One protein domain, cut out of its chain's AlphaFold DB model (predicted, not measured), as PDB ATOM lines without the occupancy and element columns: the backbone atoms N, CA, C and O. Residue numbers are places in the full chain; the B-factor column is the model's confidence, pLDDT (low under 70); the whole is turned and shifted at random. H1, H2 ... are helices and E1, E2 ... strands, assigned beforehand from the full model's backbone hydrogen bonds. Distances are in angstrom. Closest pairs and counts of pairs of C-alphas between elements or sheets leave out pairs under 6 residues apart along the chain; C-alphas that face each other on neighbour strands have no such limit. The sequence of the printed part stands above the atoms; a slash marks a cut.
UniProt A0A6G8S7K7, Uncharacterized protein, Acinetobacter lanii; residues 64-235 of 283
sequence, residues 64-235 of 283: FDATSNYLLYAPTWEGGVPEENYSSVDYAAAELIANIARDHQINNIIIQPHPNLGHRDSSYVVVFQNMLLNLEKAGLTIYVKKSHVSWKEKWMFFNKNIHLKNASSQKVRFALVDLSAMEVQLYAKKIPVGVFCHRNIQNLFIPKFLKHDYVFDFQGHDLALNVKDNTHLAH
ATOM      1  N   PHE A  64     126.204 116.145 117.599       95.19
ATOM      2  CA  PHE A  64     127.365 115.805 118.412       95.19
ATOM      3  C   PHE A  64     127.880 114.402 118.074       95.19
ATOM      4  O   PHE A  64     127.120 113.433 118.080       95.19
ATOM      5  N   ASP A  65     129.185 114.287 117.845       94.75
ATOM      6  CA  ASP A  65     129.891 113.012 117.745       94.75
ATOM      7  C   ASP A  65     131.305 113.166 118.315       94.75
ATOM      8  O   ASP A  65     132.169 113.808 117.714       94.75
ATOM      9  N   ALA A  66     131.552 112.538 119.467       92.69
ATOM     10  CA  ALA A  66     132.833 112.595 120.170       92.69
ATOM     11  C   ALA A  66     134.014 112.067 119.334       92.69
ATOM     12  O   ALA A  66     135.159 112.443 119.574       92.69
ATOM     13  N   THR A  67     133.753 111.214 118.339       93.38
ATOM     14  CA  THR A  67     134.782 110.652 117.454       93.38
ATOM     15  C   THR A  67     134.994 111.473 116.187       93.38
ATOM     16  O   THR A  67     136.014 111.302 115.517       93.38
ATOM     17  N   SER A  68     134.092 112.415 115.885       94.62
ATOM     18  CA  SER A  68     134.161 113.228 114.672       94.62
ATOM     19  C   SER A  68     135.500 113.947 114.544       94.62
ATOM     20  O   SER A  68     136.047 114.460 115.517       94.62
ATOM     21  N   ASN A  69     136.020 114.003 113.321       94.50
ATOM     22  CA  ASN A  69     137.220 114.759 112.966       94.50
ATOM     23  C   ASN A  69     136.873 116.172 112.445       94.50
ATOM     24  O   ASN A  69     137.606 116.728 111.626       94.50
ATOM     25  N   TYR A  70     135.710 116.703 112.843       96.31
ATOM     26  CA  TYR A  70     135.210 118.017 112.445       96.31
ATOM     27  C   TYR A  70     135.005 118.931 113.656       96.31
ATOM     28  O   TYR A  70     134.386 118.540 114.648       96.31
ATOM     29  N   LEU A  71     135.461 120.174 113.516       95.56
ATOM     30  CA  LEU A  71     135.187 121.301 114.407       95.56
ATOM     31  C   LEU A  71     134.275 122.290 113.680       95.56
ATOM     32  O   LEU A  71     134.523 122.618 112.519       95.56
ATOM     33  N   LEU A  72     133.240 122.789 114.355       96.75
ATOM     34  CA  LEU A  72     132.429 123.903 113.855       96.75
ATOM     35  C   LEU A  72     132.999 125.236 114.335       96.75
ATOM     36  O   LEU A  72     133.229 125.403 115.522       96.75
ATOM     37  N   TYR A  73     133.152 126.209 113.448       96.50
ATOM     38  CA  TYR A  73     133.351 127.608 113.794       96.50
ATOM     39  C   TYR A  73     132.193 128.445 113.239       96.50
ATOM     40  O   TYR A  73     131.983 128.501 112.025       96.50
ATOM     41  N   ALA A  74     131.419 129.084 114.117       95.75
ATOM     42  CA  ALA A  74     130.237 129.857 113.733       95.75
ATOM     43  C   ALA A  74     130.281 131.292 114.294       95.75
ATOM     44  O   ALA A  74     129.614 131.581 115.294       95.75
ATOM     45  N   PRO A  75     131.064 132.194 113.668       95.19
ATOM     46  CA  PRO A  75     131.182 133.575 114.118       95.19
ATOM     47  C   PRO A  75     129.982 134.438 113.725       95.19
ATOM     48  O   PRO A  75     129.349 134.259 112.677       95.19
ATOM     49  N   THR A  76     129.718 135.456 114.537       94.12
ATOM     50  CA  THR A  76     128.796 136.542 114.227       94.12
ATOM     51  C   THR A  76     129.415 137.570 113.278       94.12
ATOM     52  O   THR A  76     130.606 137.562 112.972       94.12
ATOM     53  N   TRP A  77     128.565 138.464 112.779       93.69
ATOM     54  CA  TRP A  77     128.953 139.627 111.989       93.69
ATOM     55  C   TRP A  77     129.264 140.832 112.881       93.69
ATOM     56  O   TRP A  77     128.991 140.829 114.083       93.69
ATOM     57  N   GLU A  78     129.790 141.882 112.268       92.25
ATOM     58  CA  GLU A  78     130.267 143.102 112.912       92.25
ATOM     59  C   GLU A  78     129.171 143.963 113.573       92.25
ATOM     60  O   GLU A  78     129.481 144.957 114.230       92.25
ATOM     61  N   GLY A  79     127.901 143.575 113.428       90.19
ATOM     62  CA  GLY A  79     126.743 144.236 114.025       90.19
ATOM     63  C   GLY A  79     126.287 145.486 113.267       90.19
ATOM     64  O   GLY A  79     126.993 146.025 112.417       90.19
ATOM     65  N   GLY A  80     125.087 145.975 113.594       88.75
ATOM     66  CA  GLY A  80     124.531 147.178 112.960       88.75
ATOM     67  C   GLY A  80     125.263 148.462 113.359       88.75
ATOM     68  O   GLY A  80     125.354 149.388 112.560       88.75
ATOM     69  N   VAL A  81     125.841 148.489 114.564       89.50
ATOM     70  CA  VAL A  81     126.590 149.623 115.128       89.50
ATOM     71  C   VAL A  81     127.884 149.140 115.798       89.50
ATOM     72  O   VAL A  81     127.914 147.989 116.251       89.50
ATOM     73  N   PRO A  82     128.971 149.939 115.809       89.19
ATOM     74  CA  PRO A  82     130.285 149.506 116.301       89.19
ATOM     75  C   PRO A  82     130.273 148.938 117.724       89.19
ATOM     76  O   PRO A  82     131.014 148.004 118.017       89.19
ATOM     77  N   GLU A  83     129.395 149.444 118.583       85.62
ATOM     78  CA  GLU A  83     129.250 149.045 119.985       85.62
ATOM     79  C   GLU A  83     128.681 147.626 120.143       85.62
ATOM     80  O   GLU A  83     128.879 146.988 121.177       85.62
ATOM     81  N   GLU A  84     127.998 147.110 119.116       85.50
ATOM     82  CA  GLU A  84     127.474 145.740 119.064       85.50
ATOM     83  C   GLU A  84     128.390 144.786 118.275       85.50
ATOM     84  O   GLU A  84     128.000 143.656 117.948       85.50
ATOM     85  N   ASN A  85     129.613 145.225 117.958       90.50
ATOM     86  CA  ASN A  85     130.595 144.410 117.261       90.50
ATOM     87  C   ASN A  85     131.283 143.427 118.213       90.50
ATOM     88  O   ASN A  85     132.314 143.721 118.819       90.50
ATOM     89  N   TYR A  86     130.721 142.226 118.281       90.38
ATOM     90  CA  TYR A  86     131.297 141.093 119.008       90.38
ATOM     91  C   TYR A  86     131.870 140.023 118.080       90.38
ATOM     92  O   TYR A  86     132.147 138.920 118.543       90.38
ATOM     93  N   SER A  87     132.021 140.335 116.787       92.50
ATOM     94  CA  SER A  87     132.525 139.379 115.807       92.50
ATOM     95  C   SER A  87     133.943 138.959 116.159       92.50
ATOM     96  O   SER A  87     134.837 139.803 116.292       92.50
ATOM     97  N   SER A  88     134.159 137.652 116.258       92.38
ATOM     98  CA  SER A  88     135.494 137.084 116.425       92.38
ATOM     99  C   SER A  88     136.249 136.903 115.111       92.38
ATOM    100  O   SER A  88     137.322 136.321 115.122       92.38
ATOM    101  N   VAL A  89     135.721 137.343 113.964       93.44
ATOM    102  CA  VAL A  89     136.428 137.204 112.683       93.44
ATOM    103  C   VAL A  89     137.661 138.105 112.668       93.44
ATOM    104  O   VAL A  89     137.559 139.312 112.456       93.44
ATOM    105  N   ASP A  90     138.826 137.504 112.883       90.19
ATOM    106  CA  ASP A  90     140.133 138.144 112.804       90.19
ATOM    107  C   ASP A  90     141.270 137.119 112.610       90.19
ATOM    108  O   ASP A  90     141.045 135.923 112.400       90.19
ATOM    109  N   TYR A  91     142.514 137.600 112.640       86.56
ATOM    110  CA  TYR A  91     143.701 136.749 112.542       86.56
ATOM    111  C   TYR A  91     143.943 135.912 113.802       86.56
ATOM    112  O   TYR A  91     144.383 134.770 113.686       86.56
ATOM    113  N   ALA A  92     143.631 136.452 114.981       85.25
ATOM    114  CA  ALA A  92     143.840 135.767 116.250       85.25
ATOM    115  C   ALA A  92     142.916 134.544 116.394       85.25
ATOM    116  O   ALA A  92     143.326 133.496 116.890       85.25
ATOM    117  N   ALA A  93     141.695 134.628 115.862       88.69
ATOM    118  CA  ALA A  93     140.775 133.510 115.730       88.69
ATOM    119  C   ALA A  93     141.348 132.384 114.869       88.69
ATOM    120  O   ALA A  93     141.205 131.217 115.225       88.69
ATOM    121  N   ALA A  94     142.008 132.711 113.751       91.38
ATOM    122  CA  ALA A  94     142.630 131.704 112.891       91.38
ATOM    123  C   ALA A  94     143.693 130.901 113.657       91.38
ATOM    124  O   ALA A  94     143.726 129.675 113.575       91.38
ATOM    125  N   GLU A  95     144.540 131.599 114.415       89.56
ATOM    126  CA  GLU A  95     145.588 130.991 115.232       89.56
ATOM    127  C   GLU A  95     145.004 130.130 116.356       89.56
ATOM    128  O   GLU A  95     145.400 128.975 116.521       89.56
ATOM    129  N   LEU A  96     144.005 130.653 117.071       87.75
ATOM    130  CA  LEU A  96     143.284 129.930 118.114       87.75
ATOM    131  C   LEU A  96     142.674 128.628 117.579       87.75
ATOM    132  O   LEU A  96     142.905 127.559 118.141       87.75
ATOM    133  N   ILE A  97     141.929 128.710 116.472       92.19
ATOM    134  CA  ILE A  97     141.298 127.550 115.834       92.19
ATOM    135  C   ILE A  97     142.364 126.536 115.409       92.19
ATOM    136  O   ILE A  97     142.177 125.344 115.633       92.19
ATOM    137  N   ALA A  98     143.485 126.981 114.834       93.38
ATOM    138  CA  ALA A  98     144.565 126.088 114.421       93.38
ATOM    139  C   ALA A  98     145.234 125.376 115.609       93.38
ATOM    140  O   ALA A  98     145.544 124.188 115.513       93.38
ATOM    141  N   ASN A  99     145.428 126.071 116.732       90.50
ATOM    142  CA  ASN A  99     145.988 125.482 117.947       90.50
ATOM    143  C   ASN A  99     145.034 124.454 118.562       90.50
ATOM    144  O   ASN A  99     145.431 123.312 118.770       90.50
ATOM    145  N   ILE A 100     143.756 124.808 118.728       89.94
ATOM    146  CA  ILE A 100     142.725 123.887 119.224       89.94
ATOM    147  C   ILE A 100     142.597 122.669 118.300       89.94
ATOM    148  O   ILE A 100     142.518 121.531 118.764       89.94
ATOM    149  N   ALA A 101     142.601 122.880 116.983       93.25
ATOM    150  CA  ALA A 101     142.537 121.786 116.028       93.25
ATOM    151  C   ALA A 101     143.732 120.833 116.185       93.25
ATOM    152  O   ALA A 101     143.540 119.619 116.213       93.25
ATOM    153  N   ARG A 102     144.944 121.362 116.379       92.62
ATOM    154  CA  ARG A 102     146.146 120.557 116.635       92.62
ATOM    155  C   ARG A 102     146.039 119.758 117.934       92.62
ATOM    156  O   ARG A 102     146.270 118.550 117.911       92.62
ATOM    157  N   ASP A 103     145.647 120.403 119.029       89.94
ATOM    158  CA  ASP A 103     145.559 119.787 120.361       89.94
ATOM    159  C   ASP A 103     144.540 118.639 120.398       89.94
ATOM    160  O   ASP A 103     144.755 117.617 121.049       89.94
ATOM    161  N   HIS A 104     143.449 118.774 119.640       90.12
ATOM    162  CA  HIS A 104     142.383 117.776 119.557       90.12
ATOM    163  C   HIS A 104     142.482 116.851 118.332       90.12
ATOM    164  O   HIS A 104     141.563 116.055 118.105       90.12
ATOM    165  N   GLN A 105     143.572 116.927 117.558       93.69
ATOM    166  CA  GLN A 105     143.794 116.137 116.338       93.69
ATOM    167  C   GLN A 105     142.635 116.252 115.328       93.69
ATOM    168  O   GLN A 105     142.178 115.256 114.764       93.69
ATOM    169  N   ILE A 106     142.130 117.471 115.141       94.69
ATOM    170  CA  ILE A 106     141.082 117.812 114.181       94.69
ATOM    171  C   ILE A 106     141.707 118.296 112.874       94.69
ATOM    172  O   ILE A 106     142.487 119.244 112.868       94.69
ATOM    173  N   ASN A 107     141.283 117.713 111.752       95.38
ATOM    174  CA  ASN A 107     141.766 118.101 110.421       95.38
ATOM    175  C   ASN A 107     140.735 118.892 109.606       95.38
ATOM    176  O   ASN A 107     141.099 119.517 108.613       95.38
ATOM    177  N   ASN A 108     139.451 118.847 109.982       96.81
ATOM    178  CA  ASN A 108     138.368 119.445 109.203       96.81
ATOM    179  C   ASN A 108     137.659 120.548 109.990       96.81
ATOM    180  O   ASN A 108     137.152 120.312 111.085       96.81
ATOM    181  N   ILE A 109     137.564 121.737 109.403       97.06
ATOM    182  CA  ILE A 109     136.889 122.889 110.003       97.06
ATOM    183  C   ILE A 109     135.666 123.243 109.164       97.06
ATOM    184  O   ILE A 109     135.789 123.612 107.996       97.06
ATOM    185  N   ILE A 110     134.477 123.158 109.754       96.81
ATOM    186  CA  ILE A 110     133.248 123.695 109.168       96.81
ATOM    187  C   ILE A 110     133.121 125.139 109.627       96.81
ATOM    188  O   ILE A 110     133.074 125.395 110.822       96.81
ATOM    189  N   ILE A 111     133.037 126.084 108.698       95.88
ATOM    190  CA  ILE A 111     132.898 127.505 109.006       95.88
ATOM    191  C   ILE A 111     131.542 127.986 108.509       95.88
ATOM    192  O   ILE A 111     131.285 127.994 107.304       95.88
ATOM    193  N   GLN A 112     130.683 128.403 109.435       95.06
ATOM    194  CA  GLN A 112     129.379 128.994 109.141       95.06
ATOM    195  C   GLN A 112     129.406 130.483 109.516       95.06
ATOM    196  O   GLN A 112     129.026 130.834 110.636       95.06
ATOM    197  N   PRO A 113     129.868 131.377 108.618       94.12
ATOM    198  CA  PRO A 113     129.821 132.806 108.884       94.12
ATOM    199  C   PRO A 113     128.369 133.288 108.932       94.12
ATOM    200  O   PRO A 113     127.496 132.782 108.218       94.12
ATOM    201  N   HIS A 114     128.108 134.310 109.741       92.69
ATOM    202  CA  HIS A 114     126.812 134.974 109.728       92.69
ATOM    203  C   HIS A 114     126.496 135.554 108.327       92.69
ATOM    204  O   HIS A 114     127.385 136.146 107.712       92.69
ATOM    205  N   PRO A 115     125.244 135.470 107.822       90.69
ATOM    206  CA  PRO A 115     124.890 135.948 106.476       90.69
ATOM    207  C   PRO A 115     125.204 137.426 106.208       90.69
ATOM    208  O   PRO A 115     125.481 137.802 105.076       90.69
ATOM    209  N   ASN A 116     125.176 138.251 107.259       93.31
ATOM    210  CA  ASN A 116     125.456 139.691 107.190       93.31
ATOM    211  C   ASN A 116     126.934 140.054 107.419       93.31
ATOM    212  O   ASN A 116     127.227 141.227 107.632       93.31
ATOM    213  N   LEU A 117     127.857 139.087 107.450       94.00
ATOM    214  CA  LEU A 117     129.279 139.383 107.641       94.00
ATOM    215  C   LEU A 117     129.785 140.315 106.529       94.00
ATOM    216  O   LEU A 117     129.697 139.983 105.347       94.00
ATOM    217  N   GLY A 118     130.323 141.470 106.918       94.12
ATOM    218  CA  GLY A 118     130.821 142.492 106.003       94.12
ATOM    219  C   GLY A 118     129.754 143.417 105.413       94.12
ATOM    220  O   GLY A 118     130.049 144.153 104.472       94.12
ATOM    221  N   HIS A 119     128.519 143.376 105.924       93.88
ATOM    222  CA  HIS A 119     127.429 144.239 105.474       93.88
ATOM    223  C   HIS A 119     127.606 145.705 105.899       93.88
ATOM    224  O   HIS A 119     127.359 146.604 105.098       93.88
ATOM    225  N   ARG A 120     128.026 145.958 107.144       95.19
ATOM    226  CA  ARG A 120     128.334 147.309 107.641       95.19
ATOM    227  C   ARG A 120     129.767 147.694 107.294       95.19
ATOM    228  O   ARG A 120     130.020 148.831 106.915       95.19
ATOM    229  N   ASP A 121     130.697 146.756 107.451       94.94
ATOM    230  CA  ASP A 121     132.123 146.977 107.225       94.94
ATOM    231  C   ASP A 121     132.709 145.887 106.325       94.94
ATOM    232  O   ASP A 121     133.106 144.811 106.774       94.94
ATOM    233  N   SER A 122     132.805 146.195 105.032       94.44
ATOM    234  CA  SER A 122     133.314 145.272 104.010       94.44
ATOM    235  C   SER A 122     134.737 144.752 104.262       94.44
ATOM    236  O   SER A 122     135.107 143.723 103.691       94.44
ATOM    237  N   SER A 123     135.528 145.393 105.135       95.00
ATOM    238  CA  SER A 123     136.853 144.886 105.513       95.00
ATOM    239  C   SER A 123     136.778 143.497 106.158       95.00
ATOM    240  O   SER A 123     137.674 142.677 105.943       95.00
ATOM    241  N   TYR A 124     135.671 143.168 106.832       95.00
ATOM    242  CA  TYR A 124     135.434 141.843 107.409       95.00
ATOM    243  C   TYR A 124     135.406 140.729 106.363       95.00
ATOM    244  O   TYR A 124     135.809 139.609 106.664       95.00
ATOM    245  N   VAL A 125     134.999 141.020 105.123       93.25
ATOM    246  CA  VAL A 125     135.067 140.039 104.029       93.25
ATOM    247  C   VAL A 125     136.523 139.695 103.721       93.25
ATOM    248  O   VAL A 125     136.862 138.522 103.582       93.25
ATOM    249  N   VAL A 126     137.393 140.704 103.657       93.75
ATOM    250  CA  VAL A 126     138.826 140.526 103.375       93.75
ATOM    251  C   VAL A 126     139.509 139.788 104.526       93.75
ATOM    252  O   VAL A 126     140.238 138.823 104.300       93.75
ATOM    253  N   VAL A 127     139.233 140.195 105.767       95.06
ATOM    254  CA  VAL A 127     139.768 139.540 106.969       95.06
ATOM    255  C   VAL A 127     139.323 138.081 107.034       95.06
ATOM    256  O   VAL A 127     140.153 137.200 107.242       95.06
ATOM    257  N   PHE A 128     138.043 137.803 106.777       95.38
ATOM    258  CA  PHE A 128     137.519 136.442 106.723       95.38
ATOM    259  C   PHE A 128     138.239 135.598 105.669       95.38
ATOM    260  O   PHE A 128     138.682 134.493 105.957       95.38
ATOM    261  N   GLN A 129     138.419 136.122 104.456       94.75
ATOM    262  CA  GLN A 129     139.131 135.421 103.388       94.75
ATOM    263  C   GLN A 129     140.579 135.092 103.773       94.75
ATOM    264  O   GLN A 129     141.030 133.966 103.553       94.75
ATOM    265  N   ASN A 130     141.284 136.029 104.407       95.06
ATOM    266  CA  ASN A 130     142.645 135.804 104.889       95.06
ATOM    267  C   ASN A 130     142.698 134.786 106.039       95.06
ATOM    268  O   ASN A 130     143.604 133.954 106.073       95.06
ATOM    269  N   MET A 131     141.710 134.794 106.934       95.38
ATOM    270  CA  MET A 131     141.552 133.787 107.988       95.38
ATOM    271  C   MET A 131     141.432 132.376 107.389       95.38
ATOM    272  O   MET A 131     142.136 131.467 107.826       95.38
ATOM    273  N   LEU A 132     140.613 132.192 106.342       96.38
ATOM    274  CA  LEU A 132     140.481 130.903 105.642       96.38
ATOM    275  C   LEU A 132     141.814 130.437 105.041       96.38
ATOM    276  O   LEU A 132     142.183 129.273 105.175       96.38
ATOM    277  N   LEU A 133     142.549 131.351 104.403       96.25
ATOM    278  CA  LEU A 133     143.863 131.058 103.826       96.25
ATOM    279  C   LEU A 133     144.897 130.678 104.894       96.25
ATOM    280  O   LEU A 133     145.736 129.818 104.648       96.25
ATOM    281  N   ASN A 134     144.849 131.300 106.071       95.94
ATOM    282  CA  ASN A 134     145.759 130.975 107.167       95.94
ATOM    283  C   ASN A 134     145.460 129.603 107.778       95.94
ATOM    284  O   ASN A 134     146.394 128.848 108.038       95.94
ATOM    285  N   LEU A 135     144.182 129.255 107.944       96.62
ATOM    286  CA  LEU A 135     143.783 127.914 108.379       96.62
ATOM    287  C   LEU A 135     144.231 126.844 107.375       96.62
ATOM    288  O   LEU A 135     144.736 125.799 107.774       96.62
ATOM    289  N   GLU A 136     144.113 127.121 106.075       97.00
ATOM    290  CA  GLU A 136     144.550 126.190 105.029       97.00
ATOM    291  C   GLU A 136     146.070 125.991 105.045       97.00
ATOM    292  O   GLU A 136     146.548 124.859 105.017       97.00
ATOM    293  N   LYS A 137     146.837 127.077 105.196       96.44
ATOM    294  CA  LYS A 137     148.297 127.021 105.375       96.44
ATOM    295  C   LYS A 137     148.721 126.261 106.633       96.44
ATOM    296  O   LYS A 137     149.810 125.697 106.650       96.44
ATOM    297  N   ALA A 138     147.880 126.233 107.667       95.62
ATOM    298  CA  ALA A 138     148.104 125.432 108.867       95.62
ATOM    299  C   ALA A 138     147.844 123.924 108.652       95.62
ATOM    300  O   ALA A 138     147.993 123.145 109.591       95.62
ATOM    301  N   GLY A 139     147.480 123.506 107.433       96.38
ATOM    302  CA  GLY A 139     147.257 122.108 107.062       96.38
ATOM    303  C   GLY A 139     145.822 121.622 107.273       96.38
ATOM    304  O   GLY A 139     145.578 120.419 107.202       96.38
ATOM    305  N   LEU A 140     144.876 122.526 107.537       97.44
ATOM    306  CA  LEU A 140     143.475 122.181 107.779       97.44
ATOM    307  C   LEU A 140     142.665 122.169 106.479       97.44
ATOM    308  O   LEU A 140     142.877 122.983 105.580       97.44
ATOM    309  N   THR A 141     141.673 121.284 106.421       96.69
ATOM    310  CA  THR A 141     140.650 121.278 105.371       96.69
ATOM    311  C   THR A 141     139.455 122.102 105.827       96.69
ATOM    312  O   THR A 141     138.871 121.838 106.878       96.69
ATOM    313  N   ILE A 142     139.057 123.095 105.035       96.88
ATOM    314  CA  ILE A 142     138.007 124.045 105.405       96.88
ATOM    315  C   ILE A 142     136.754 123.847 104.554       96.88
ATOM    316  O   ILE A 142     136.821 123.791 103.329       96.88
ATOM    317  N   TYR A 143     135.591 123.819 105.202       95.69
ATOM    318  CA  TYR A 143     134.272 123.755 104.578       95.69
ATOM    319  C   TYR A 143     133.469 125.002 104.945       95.69
ATOM    320  O   TYR A 143     133.029 125.150 106.080       95.69
ATOM    321  N   VAL A 144     133.267 125.914 103.996       94.38
ATOM    322  CA  VAL A 144     132.551 127.174 104.225       94.38
ATOM    323  C   VAL A 144     131.079 127.013 103.856       94.38
ATOM    324  O   VAL A 144     130.729 126.890 102.679       94.38
ATOM    325  N   LYS A 145     130.208 127.066 104.865       91.44
ATOM    326  CA  LYS A 145     128.753 127.017 104.720       91.44
ATOM    327  C   LYS A 145     128.194 128.424 104.539       91.44
ATOM    328  O   LYS A 145     128.001 129.158 105.503       91.44
ATOM    329  N   LYS A 146     127.916 128.795 103.291       84.00
ATOM    330  CA  LYS A 146     127.315 130.087 102.935       84.00
ATOM    331  C   LYS A 146     126.292 129.936 101.815       84.00
ATOM    332  O   LYS A 146     126.440 129.080 100.948       84.00
ATOM    333  N   SER A 147     125.270 130.788 101.830       75.56
ATOM    334  CA  SER A 147     124.203 130.801 100.821       75.56
ATOM    335  C   SER A 147     124.670 131.344  99.469       75.56
ATOM    336  O   SER A 147     124.189 130.903  98.427       75.56
ATOM    337  N   HIS A 148     125.627 132.275  99.472       79.25
ATOM    338  CA  HIS A 148     126.122 132.925  98.263       79.25
ATOM    339  C   HIS A 148     127.633 132.767  98.115       79.25
ATOM    340  O   HIS A 148     128.409 133.029  99.032       79.25
ATOM    341  N   VAL A 149     128.049 132.336  96.924       81.81
ATOM    342  CA  VAL A 149     129.448 132.109  96.561       81.81
ATOM    343  C   VAL A 149     129.773 132.944  95.330       81.81
ATOM    344  O   VAL A 149     129.239 132.684  94.250       81.81
ATOM    345  N   SER A 150     130.668 133.921  95.467       85.12
ATOM    346  CA  SER A 150     131.110 134.724  94.326       85.12
ATOM    347  C   SER A 150     132.102 133.958  93.444       85.12
ATOM    348  O   SER A 150     132.825 133.066  93.896       85.12
ATOM    349  N   TRP A 151     132.173 134.328  92.164       85.31
ATOM    350  CA  TRP A 151     133.165 133.773  91.236       85.31
ATOM    351  C   TRP A 151     134.604 134.088  91.676       85.31
ATOM    352  O   TRP A 151     135.483 133.243  91.523       85.31
ATOM    353  N   LYS A 152     134.827 135.266  92.280       86.88
ATOM    354  CA  LYS A 152     136.130 135.679  92.820       86.88
ATOM    355  C   LYS A 152     136.607 134.715  93.898       86.88
ATOM    356  O   LYS A 152     137.756 134.304  93.875       86.88
ATOM    357  N   GLU A 153     135.717 134.304  94.797       86.56
ATOM    358  CA  GLU A 153     136.052 133.341  95.850       86.56
ATOM    359  C   GLU A 153     136.317 131.945  95.287       86.56
ATOM    360  O   GLU A 153     137.254 131.287  95.726       86.56
ATOM    361  N   LYS A 154     135.545 131.498  94.284       88.19
ATOM    362  CA  LYS A 154     135.825 130.221  93.603       88.19
ATOM    363  C   LYS A 154     137.221 130.209  92.985       88.19
ATOM    364  O   LYS A 154     137.913 129.204  93.081       88.19
ATOM    365  N   TRP A 155     137.618 131.316  92.361       90.38
ATOM    366  CA  TRP A 155     138.939 131.457  91.759       90.38
ATOM    367  C   TRP A 155     140.045 131.578  92.816       90.38
ATOM    368  O   TRP A 155     141.054 130.890  92.728       90.38
ATOM    369  N   MET A 156     139.834 132.381  93.859       90.56
ATOM    370  CA  MET A 156     140.801 132.576  94.945       90.56
ATOM    371  C   MET A 156     141.100 131.287  95.721       90.56
ATOM    372  O   MET A 156     142.218 131.086  96.192       90.56
ATOM    373  N   PHE A 157     140.102 130.412  95.852       91.88
ATOM    374  CA  PHE A 157     140.231 129.120  96.524       91.88
ATOM    375  C   PHE A 157     140.484 127.953  95.564       91.88
ATOM    376  O   PHE A 157     140.469 126.795  95.980       91.88
ATOM    377  N   PHE A 158     140.746 128.240  94.287       88.75
ATOM    378  CA  PHE A 158     141.129 127.222  93.322       88.75
ATOM    379  C   PHE A 158     142.438 126.544  93.757       88.75
ATOM    380  O   PHE A 158     143.384 127.216  94.168       88.75
ATOM    381  N   ASN A 159     142.483 125.210  93.681       86.88
ATOM    382  CA  ASN A 159     143.601 124.375  94.145       86.88
ATOM    383  C   ASN A 159     143.981 124.541  95.631       86.88
ATOM    384  O   ASN A 159     145.120 124.267  96.004       86.88
ATOM    385  N   LYS A 160     143.044 124.968  96.486       92.81
ATOM    386  CA  LYS A 160     143.219 125.011  97.947       92.81
ATOM    387  C   LYS A 160     142.316 123.999  98.635       92.81
ATOM    388  O   LYS A 160     141.252 123.666  98.110       92.81
ATOM    389  N   ASN A 161     142.664 123.607  99.859       94.19
ATOM    390  CA  ASN A 161     141.796 122.792 100.721       94.19
ATOM    391  C   ASN A 161     140.659 123.621 101.355       94.19
ATOM    392  O   ASN A 161     140.371 123.509 102.544       94.19
ATOM    393  N   ILE A 162     140.018 124.485 100.561       95.56
ATOM    394  CA  ILE A 162     138.907 125.350 100.969       95.56
ATOM    395  C   ILE A 162     137.709 125.053 100.068       95.56
ATOM    396  O   ILE A 162     137.682 125.373  98.880       95.56
ATOM    397  N   HIS A 163     136.682 124.450 100.649       92.75
ATOM    398  CA  HIS A 163     135.484 124.001  99.960       92.75
ATOM    399  C   HIS A 163     134.305 124.918 100.288       92.75
ATOM    400  O   HIS A 163     133.851 124.993 101.423       92.75
ATOM    401  N   LEU A 164     133.752 125.589  99.279       88.31
ATOM    402  CA  LEU A 164     132.625 126.527  99.426       88.31
ATOM    403  C   LEU A 164     131.254 125.827  99.418       88.31
ATOM    404  O   LEU A 164     130.287 126.339  98.858       88.31
ATOM    405  N   LYS A 165     131.202 124.614  99.964       80.62
ATOM    406  CA  LYS A 165     130.023 123.750 100.024       80.62
ATOM    407  C   LYS A 165     129.960 123.083 101.393       80.62
ATOM    408  O   LYS A 165     130.980 122.974 102.073       80.62
ATOM    409  N   ASN A 166     128.775 122.604 101.759       67.81
ATOM    410  CA  ASN A 166     128.587 121.869 103.005       67.81
ATOM    411  C   ASN A 166     129.533 120.664 103.072       67.81
ATOM    412  O   ASN A 166     129.761 119.979 102.069       67.81
ATOM    413  N   ALA A 167     130.063 120.413 104.268       69.56
ATOM    414  CA  ALA A 167     130.757 119.172 104.569       69.56
ATOM    415  C   ALA A 167     129.831 117.972 104.312       69.56
ATOM    416  O   ALA A 167     128.610 118.070 104.467       69.56
ATOM    417  N   SER A 168     130.420 116.835 103.933       66.44
ATOM    418  CA  SER A 168     129.685 115.574 103.754       66.44
ATOM    419  C   SER A 168     129.054 115.077 105.058       66.44
ATOM    420  O   SER A 168     128.062 114.355 105.015       66.44
ATOM    421  N   SER A 169     129.606 115.491 106.202       73.50
ATOM    422  CA  SER A 169     129.097 115.215 107.542       73.50
ATOM    423  C   SER A 169     128.779 116.520 108.270       73.50
ATOM    424  O   SER A 169     129.600 117.433 108.281       73.50
ATOM    425  N   GLN A 170     127.608 116.595 108.907       87.94
ATOM    426  CA  GLN A 170     127.269 117.651 109.876       87.94
ATOM    427  C   GLN A 170     127.570 117.223 111.325       87.94
ATOM    428  O   GLN A 170     127.238 117.932 112.275       87.94
ATOM    429  N   LYS A 171     128.210 116.061 111.516       94.94
ATOM    430  CA  LYS A 171     128.631 115.592 112.837       94.94
ATOM    431  C   LYS A 171     129.909 116.294 113.257       94.94
ATOM    432  O   LYS A 171     130.918 116.199 112.558       94.94
ATOM    433  N   VAL A 172     129.892 116.944 114.408       95.88
ATOM    434  CA  VAL A 172     131.004 117.744 114.930       95.88
ATOM    435  C   VAL A 172     131.374 117.278 116.329       95.88
ATOM    436  O   VAL A 172     130.513 116.868 117.110       95.88
ATOM    437  N   ARG A 173     132.669 117.337 116.649       94.88
ATOM    438  CA  ARG A 173     133.157 116.978 117.984       94.88
ATOM    439  C   ARG A 173     132.849 118.072 118.995       94.88
ATOM    440  O   ARG A 173     132.433 117.787 120.109       94.88
ATOM    441  N   PHE A 174     133.034 119.319 118.583       95.00
ATOM    442  CA  PHE A 174     132.716 120.516 119.348       95.00
ATOM    443  C   PHE A 174     132.630 121.715 118.401       95.00
ATOM    444  O   PHE A 174     132.918 121.621 117.200       95.00
ATOM    445  N   ALA A 175     132.213 122.846 118.952       95.00
ATOM    446  CA  ALA A 175     132.065 124.092 118.233       95.00
ATOM    447  C   ALA A 175     132.803 125.231 118.930       95.00
ATOM    448  O   ALA A 175     132.907 125.274 120.152       95.00
ATOM    449  N   LEU A 176     133.260 126.183 118.132       94.44
ATOM    450  CA  LEU A 176     133.780 127.462 118.557       94.44
ATOM    451  C   LEU A 176     132.848 128.552 118.028       94.44
ATOM    452  O   LEU A 176     132.481 128.571 116.848       94.44
ATOM    453  N   VAL A 177     132.438 129.456 118.902       94.00
ATOM    454  CA  VAL A 177     131.555 130.578 118.576       94.00
ATOM    455  C   VAL A 177     132.088 131.841 119.234       94.00
ATOM    456  O   VAL A 177     132.885 131.783 120.165       94.00
ATOM    457  N   ASP A 178     131.634 132.993 118.773       91.81
ATOM    458  CA  ASP A 178     131.702 134.220 119.560       91.81
ATOM    459  C   ASP A 178     130.407 134.401 120.359       91.81
ATOM    460  O   ASP A 178     129.657 133.449 120.584       91.81
ATOM    461  N   LEU A 179     130.123 135.620 120.820       90.38
ATOM    462  CA  LEU A 179     128.891 135.924 121.541       90.38
ATOM    463  C   LEU A 179     127.681 135.789 120.610       90.38
ATOM    464  O   LEU A 179     127.210 136.764 120.037       90.38
ATOM    465  N   SER A 180     127.172 134.573 120.458       91.06
ATOM    466  CA  SER A 180     126.235 134.192 119.408       91.06
ATOM    467  C   SER A 180     125.060 133.419 119.975       91.06
ATOM    468  O   SER A 180     125.215 132.585 120.860       91.06
ATOM    469  N   ALA A 181     123.878 133.603 119.383       92.38
ATOM    470  CA  ALA A 181     122.743 132.740 119.692       92.38
ATOM    471  C   ALA A 181     122.982 131.281 119.269       92.38
ATOM    472  O   ALA A 181     122.239 130.399 119.690       92.38
ATOM    473  N   MET A 182     124.006 131.019 118.446       93.75
ATOM    474  CA  MET A 182     124.435 129.669 118.093       93.75
ATOM    475  C   MET A 182     124.890 128.868 119.321       93.75
ATOM    476  O   MET A 182     124.664 127.665 119.358       93.75
ATOM    477  N   GLU A 183     125.438 129.519 120.354       93.38
ATOM    478  CA  GLU A 183     125.843 128.869 121.609       93.38
ATOM    479  C   GLU A 183     124.688 128.056 122.216       93.38
ATOM    480  O   GLU A 183     124.799 126.848 122.424       93.38
ATOM    481  N   VAL A 184     123.533 128.695 122.415       93.50
ATOM    482  CA  VAL A 184     122.347 128.059 123.010       93.50
ATOM    483  C   VAL A 184     121.787 126.953 122.113       93.50
ATOM    484  O   VAL A 184     121.341 125.916 122.603       93.50
ATOM    485  N   GLN A 185     121.836 127.145 120.792       94.81
ATOM    486  CA  GLN A 185     121.372 126.149 119.820       94.81
ATOM    487  C   GLN A 185     122.225 124.879 119.848       94.81
ATOM    488  O   GLN A 185     121.692 123.776 119.749       94.81
ATOM    489  N   LEU A 186     123.540 125.028 120.002       94.56
ATOM    490  CA  LEU A 186     124.483 123.916 120.085       94.56
ATOM    491  C   LEU A 186     124.395 123.202 121.437       94.56
ATOM    492  O   LEU A 186     124.365 121.969 121.469       94.56
ATOM    493  N   TYR A 187     124.228 123.943 122.538       92.31
ATOM    494  CA  TYR A 187     123.956 123.343 123.847       92.31
ATOM    495  C   TYR A 187     122.676 122.505 123.840       92.31
ATOM    496  O   TYR A 187     122.683 121.384 124.343       92.31
ATOM    497  N   ALA A 188     121.604 122.974 123.191       93.19
ATOM    498  CA  ALA A 188     120.376 122.190 123.034       93.19
ATOM    499  C   ALA A 188     120.572 120.878 122.247       93.19
ATOM    500  O   ALA A 188     119.762 119.960 122.374       93.19
ATOM    501  N   LYS A 189     121.644 120.775 121.450       93.69
ATOM    502  CA  LYS A 189     122.073 119.564 120.728       93.69
ATOM    503  C   LYS A 189     123.167 118.781 121.464       93.69
ATOM    504  O   LYS A 189     123.666 117.797 120.927       93.69
ATOM    505  N   LYS A 190     123.521 119.192 122.687       93.56
ATOM    506  CA  LYS A 190     124.589 118.610 123.516       93.56
ATOM    507  C   LYS A 190     125.970 118.637 122.844       93.56
ATOM    508  O   LYS A 190     126.820 117.810 123.157       93.56
ATOM    509  N   ILE A 191     126.200 119.594 121.945       94.12
ATOM    510  CA  ILE A 191     127.508 119.826 121.328       94.12
ATOM    511  C   ILE A 191     128.335 120.693 122.292       94.12
ATOM    512  O   ILE A 191     127.835 121.741 122.705       94.12
ATOM    513  N   PRO A 192     129.568 120.301 122.669       92.69
ATOM    514  CA  PRO A 192     130.452 121.148 123.466       92.69
ATOM    515  C   PRO A 192     130.789 122.443 122.726       92.69
ATOM    516  O   PRO A 192     131.052 122.419 121.522       92.69
ATOM    517  N   VAL A 193     130.784 123.569 123.440       91.38
ATOM    518  CA  VAL A 193     130.990 124.900 122.856       91.38
ATOM    519  C   VAL A 193     132.089 125.638 123.609       91.38
ATOM    520  O   VAL A 193     132.013 125.769 124.828       91.38
ATOM    521  N   GLY A 194     133.070 126.147 122.868       90.31
ATOM    522  CA  GLY A 194     133.988 127.185 123.327       90.31
ATOM    523  C   GLY A 194     133.526 128.536 122.801       90.31
ATOM    524  O   GLY A 194     133.225 128.672 121.612       90.31
ATOM    525  N   VAL A 195     133.458 129.533 123.674       87.81
ATOM    526  CA  VAL A 195     133.115 130.903 123.291       87.81
ATOM    527  C   VAL A 195     134.385 131.734 123.306       87.81
ATOM    528  O   VAL A 195     135.158 131.662 124.252       87.81
ATOM    529  N   PHE A 196     134.630 132.548 122.289       84.31
ATOM    530  CA  PHE A 196     135.785 133.434 122.308       84.31
ATOM    531  C   PHE A 196     135.463 134.802 121.729       84.31
ATOM    532  O   PHE A 196     134.761 134.949 120.729       84.31
ATOM    533  N   CYS A 197     135.955 135.834 122.401       79.38
ATOM    534  CA  CYS A 197     135.733 137.215 122.007       79.38
ATOM    535  C   CYS A 197     136.927 138.051 122.468       79.38
ATOM    536  O   CYS A 197     137.188 138.166 123.662       79.38
ATOM    537  N   HIS A 198     137.643 138.644 121.516       73.12
ATOM    538  CA  HIS A 198     138.778 139.543 121.765       73.12
ATOM    539  C   HIS A 198     138.343 141.021 121.838       73.12
ATOM    540  O   HIS A 198     139.159 141.936 121.741       73.12
ATOM    541  N   ARG A 199     137.031 141.280 121.919       76.00
ATOM    542  CA  ARG A 199     136.449 142.629 121.965       76.00
ATOM    543  C   ARG A 199     136.102 143.003 123.399       76.00
ATOM    544  O   ARG A 199     135.935 142.145 124.261       76.00
ATOM    545  N   ASN A 200     135.956 144.301 123.652       72.12
ATOM    546  CA  ASN A 200     135.571 144.784 124.971       72.12
ATOM    547  C   ASN A 200     134.146 144.316 125.325       72.12
ATOM    548  O   ASN A 200     133.169 144.714 124.694       72.12
ATOM    549  N   ILE A 201     134.046 143.498 126.372       75.25
ATOM    550  CA  ILE A 201     132.792 142.945 126.899       75.25
ATOM    551  C   ILE A 201     132.440 143.473 128.297       75.25
ATOM    552  O   ILE A 201     131.599 142.889 128.975       75.25
ATOM    553  N   GLN A 202     133.060 144.565 128.758       72.25
ATOM    554  CA  GLN A 202     132.855 145.106 130.114       72.25
ATOM    555  C   GLN A 202     131.381 145.398 130.440       72.25
ATOM    556  O   GLN A 202     130.968 145.265 131.589       72.25
ATOM    557  N   ASN A 203     130.581 145.734 129.426       74.69
ATOM    558  CA  ASN A 203     129.154 146.034 129.573       74.69
ATOM    559  C   ASN A 203     128.246 144.797 129.456       74.69
ATOM    560  O   ASN A 203     127.024 144.931 129.466       74.69
ATOM    561  N   LEU A 204     128.816 143.599 129.311       80.69
ATOM    562  CA  LEU A 204     128.061 142.360 129.177       80.69
ATOM    563  C   LEU A 204     128.033 141.578 130.480       80.69
ATOM    564  O   LEU A 204     129.026 141.449 131.197       80.69
ATOM    565  N   PHE A 205     126.881 140.972 130.750       83.25
ATOM    566  CA  PHE A 205     126.758 140.028 131.842       83.25
ATOM    567  C   PHE A 205     127.111 138.613 131.372       83.25
ATOM    568  O   PHE A 205     126.330 137.974 130.662       83.25
ATOM    569  N   ILE A 206     128.269 138.127 131.830       84.06
ATOM    570  CA  ILE A 206     128.702 136.733 131.699       84.06
ATOM    571  C   ILE A 206     128.844 136.123 133.104       84.06
ATOM    572  O   ILE A 206     129.676 136.587 133.897       84.06
ATOM    573  N   PRO A 207     128.045 135.100 133.450       83.94
ATOM    574  CA  PRO A 207     128.149 134.397 134.723       83.94
ATOM    575  C   PRO A 207     129.563 133.886 135.008       83.94
ATOM    576  O   PRO A 207     130.227 133.328 134.138       83.94
ATOM    577  N   LYS A 208     130.014 133.998 136.266       82.94
ATOM    578  CA  LYS A 208     131.370 133.580 136.674       82.94
ATOM    579  C   LYS A 208     131.684 132.123 136.323       82.94
ATOM    580  O   LYS A 208     132.806 131.842 135.929       82.94
ATOM    581  N   PHE A 209     130.713 131.221 136.457       82.38
ATOM    582  CA  PHE A 209     130.922 129.795 136.190       82.38
ATOM    583  C   PHE A 209     131.038 129.466 134.693       82.38
ATOM    584  O   PHE A 209     131.547 128.402 134.365       82.38
ATOM    585  N   LEU A 210     130.591 130.363 133.803       81.38
ATOM    586  CA  LEU A 210     130.786 130.223 132.360       81.38
ATOM    587  C   LEU A 210     132.146 130.750 131.908       81.38
ATOM    588  O   LEU A 210     132.608 130.366 130.848       81.38
ATOM    589  N   LYS A 211     132.836 131.581 132.704       75.94
ATOM    590  CA  LYS A 211     134.106 132.205 132.290       75.94
ATOM    591  C   LYS A 211     135.187 131.211 131.855       75.94
ATOM    592  O   LYS A 211     136.051 131.599 131.089       75.94
ATOM    593  N   HIS A 212     135.140 129.965 132.325       70.38
ATOM    594  CA  HIS A 212     136.072 128.919 131.896       70.38
ATOM    595  C   HIS A 212     135.871 128.497 130.429       70.38
ATOM    596  O   HIS A 212     136.821 128.090 129.776       70.38
ATOM    597  N   ASP A 213     134.650 128.598 129.903       70.06
ATOM    598  CA  ASP A 213     134.346 128.263 128.502       70.06
ATOM    599  C   ASP A 213     134.543 129.451 127.568       70.06
ATOM    600  O   ASP A 213     134.441 129.319 126.350       70.06
ATOM    601  N   TYR A 214     134.751 130.632 128.151       73.12
ATOM    602  CA  TYR A 214     134.855 131.876 127.429       73.12
ATOM    603  C   TYR A 214     136.309 132.332 127.423       73.12
ATOM    604  O   TYR A 214     136.813 132.900 128.394       73.12
ATOM    605  N   VAL A 215     136.977 132.121 126.296       67.50
ATOM    606  CA  VAL A 215     138.310 132.657 126.040       67.50
ATOM    607  C   VAL A 215     138.157 134.140 125.705       67.50
ATOM    608  O   VAL A 215     137.925 134.539 124.561       67.50
ATOM    609  N   PHE A 216     138.230 134.969 126.741       63.59
ATOM    610  CA  PHE A 216     138.281 136.416 126.605       63.59
ATOM    611  C   PHE A 216     139.721 136.896 126.658       63.59
ATOM    612  O   PHE A 216     140.454 136.567 127.592       63.59
ATOM    613  N   ASP A 217     140.078 137.757 125.715       54.78
ATOM    614  CA  ASP A 217     141.194 138.661 125.926       54.78
ATOM    615  C   ASP A 217     140.662 139.912 126.631       54.78
ATOM    616  O   ASP A 217     139.999 140.758 126.031       54.78
ATOM    617  N   PHE A 218     140.878 139.999 127.945       43.88
ATOM    618  CA  PHE A 218     140.432 141.163 128.705       43.88
ATOM    619  C   PHE A 218     141.342 142.387 128.493       43.88
ATOM    620  O   PHE A 218     140.880 143.486 128.804       43.88
ATOM    621  N   GLN A 219     142.590 142.241 128.000       38.75
ATOM    622  CA  GLN A 219     143.600 143.322 128.006       38.75
ATOM    623  C   GLN A 219     144.766 143.201 126.986       38.75
ATOM    624  O   GLN A 219     145.837 143.748 127.231       38.75
ATOM    625  N   GLY A 220     144.623 142.524 125.845       40.41
ATOM    626  CA  GLY A 220     145.744 142.337 124.909       40.41
ATOM    627  C   GLY A 220     146.806 141.350 125.408       40.41
ATOM    628  O   GLY A 220     147.939 141.383 124.924       40.41
ATOM    629  N   HIS A 221     146.485 140.505 126.394       38.81
ATOM    630  CA  HIS A 221     147.433 139.555 126.973       38.81
ATOM    631  C   HIS A 221     147.141 138.138 126.481       38.81
ATOM    632  O   HIS A 221     146.217 137.477 126.941       38.81
ATOM    633  N   ASP A 222     147.984 137.721 125.537       41.91
ATOM    634  CA  ASP A 222     148.313 136.356 125.128       41.91
ATOM    635  C   ASP A 222     147.157 135.340 125.213       41.91
ATOM    636  O   ASP A 222     147.032 134.563 126.166       41.91
ATOM    637  N   LEU A 223     146.340 135.297 124.152       48.41
ATOM    638  CA  LEU A 223     145.360 134.230 123.904       48.41
ATOM    639  C   LEU A 223     145.969 132.832 124.130       48.41
ATOM    640  O   LEU A 223     145.264 131.926 124.563       48.41
ATOM    641  N   ALA A 224     147.278 132.664 123.917       38.56
ATOM    642  CA  ALA A 224     148.002 131.410 124.088       38.56
ATOM    643  C   ALA A 224     147.986 130.834 125.521       38.56
ATOM    644  O   ALA A 224     148.139 129.621 125.684       38.56
ATOM    645  N   LEU A 225     147.799 131.651 126.569       34.91
ATOM    646  CA  LEU A 225     147.864 131.173 127.960       34.91
ATOM    647  C   LEU A 225     146.571 130.490 128.438       34.91
ATOM    648  O   LEU A 225     146.657 129.516 129.183       34.91
ATOM    649  N   ASN A 226     145.395 130.928 127.970       45.44
ATOM    650  CA  ASN A 226     144.102 130.309 128.320       45.44
ATOM    651  C   ASN A 226     143.734 129.103 127.437       45.44
ATOM    652  O   ASN A 226     142.842 128.340 127.789       45.44
ATOM    653  N   VAL A 227     144.441 128.892 126.323       49.88
ATOM    654  CA  VAL A 227     144.228 127.753 125.405       49.88
ATOM    655  C   VAL A 227     144.772 126.439 125.970       49.88
ATOM    656  O   VAL A 227     144.425 125.370 125.483       49.88
ATOM    657  N   LYS A 228     145.598 126.477 127.023       49.41
ATOM    658  CA  LYS A 228     146.208 125.263 127.586       49.41
ATOM    659  C   LYS A 228     145.219 124.332 128.301       49.41
ATOM    660  O   LYS A 228     145.562 123.168 128.492       49.41
ATOM    661  N   ASP A 229     144.019 124.798 128.663       59.72
ATOM    662  CA  ASP A 229     142.980 123.969 129.296       59.72
ATOM    663  C   ASP A 229     141.647 123.993 128.519       59.72
ATOM    664  O   ASP A 229     140.625 124.544 128.936       59.72
ATOM    665  N   ASN A 230     141.651 123.336 127.356       64.69
ATOM    666  CA  ASN A 230     140.450 123.110 126.545       64.69
ATOM    667  C   ASN A 230     139.691 121.829 126.939       64.69
ATOM    668  O   ASN A 230     138.883 121.315 126.164       64.69
ATOM    669  N   THR A 231     139.914 121.289 128.143       63.88
ATOM    670  CA  THR A 231     139.231 120.064 128.606       63.88
ATOM    671  C   THR A 231     137.707 120.218 128.638       63.88
ATOM    672  O   THR A 231     136.974 119.248 128.432       63.88
ATOM    673  N   HIS A 232     137.219 121.450 128.802       68.88
ATOM    674  CA  HIS A 232     135.802 121.801 128.753       68.88
ATOM    675  C   HIS A 232     135.130 121.507 127.396       68.88
ATOM    676  O   HIS A 232     133.909 121.358 127.348       68.88
ATOM    677  N   LEU A 233     135.902 121.360 126.310       76.44
ATOM    678  CA  LEU A 233     135.398 120.992 124.980       76.44
ATOM    679  C   LEU A 233     135.155 119.484 124.814       76.44
ATOM    680  O   LEU A 233     134.673 119.056 123.767       76.44
ATOM    681  N   ALA A 234     135.466 118.659 125.820       72.12
ATOM    682  CA  ALA A 234     135.281 117.212 125.731       72.12
ATOM    683  C   ALA A 234     133.807 116.780 125.838       72.12
ATOM    684  O   ALA A 234     133.405 115.798 125.218       72.12
ATOM    685  N   HIS A 235     133.002 117.475 126.647       75.88
ATOM    686  CA  HIS A 235     131.598 117.135 126.877       75.88
ATOM    687  C   HIS A 235     130.803 118.334 127.404       75.88
ATOM    688  O   HIS A 235     131.330 119.203 128.099       75.88
TER     689      HIS A 235
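This is residues 64 to 235 of the 283 residues of an uncharacterized protein of Acinetobacter lanii (UniProt A0A6G8S7K7). One strongly twisted sheet of six parallel strands runs through the domain, with H1 and H2 side by side over one face and the short helix H4 over the other. Beyond the edge strand E3 a long loop holds the small helix H3, away from the sheet; near the other edge, the short helix H5 only grazes the sheet. The printed part has 172 residues, in the order E1 H1 E2 H2 E3 H3 E4 H4 E5 E6 H5, and the sheet's order is E3 E2 E1 E4 E5 E6. The class is mixed, with under half of the residues in named elements. The whole is compact, with a radius of gyration of the C-alphas of 15.3 A and spans of 45 by 40 by 30 A.

E1 is residues 70 to 74, beginning at C-alpha 70 (135.210, 118.017, 112.445). H1, residues 91 to 103, is 18.8 A long. E2 is residues 108 to 111. H2, residues 123 to 137, is 21.2 A long and begins at C-alpha 123 (136.853, 144.886, 105.513). E3 is residues 141 to 144, H3 151 to 156, E4 174 to 177 and H4 182 to 187. E5, residues 193 to 197, is 13.2 A long. E6 is residues 214 to 216. H5, residues 223 to 226, ends at C-alpha 226 (144.102, 130.309, 128.320).

In the sheet, N 109 of E2 and O 141 of E3 are within hydrogen-bond range at 2.8 A, as are N 73 of E1 and O 110 of E2 at 2.8 A, N 176 of E4 and O 72 of E1 at 2.7 A, N 194 of E5 and O 175 of E4 at 2.9 A, and N 215 of E6 and O 195 of E5 at 2.8 A. E1, H1, E2, then E2, H2, E3, and E4, H4, E5 are strand-helix-strand units, a helix between two parallel neighbour strands, each with a right-handed crossover. H1 is over E4, at a height over the sheet of 7.8 A. H1 and H2 touch, closest at the C-alphas of Ala 94 and Met 131, 5.4 A, at a shallow tilt of 28 degrees, the same way. H4, on the opposite face, is over E4 at a height over the sheet of 8.6 A. H1 and H5 only just touch, with 3 pairs of C-alphas within 8 A. Every O i to N i+4 pair is within range in H1, H2, H3 and H4; H5 is too short for one.

The C-alphas farthest apart, those of Trp 155 and Lys 208, are 45.6 A apart. The printed part has no cut. The links E1 to H1, E2 to H2, H3 to E4 and E5 to E6 are long. The pLDDT is under 70 in residues 166 to 168 and 215 to 232.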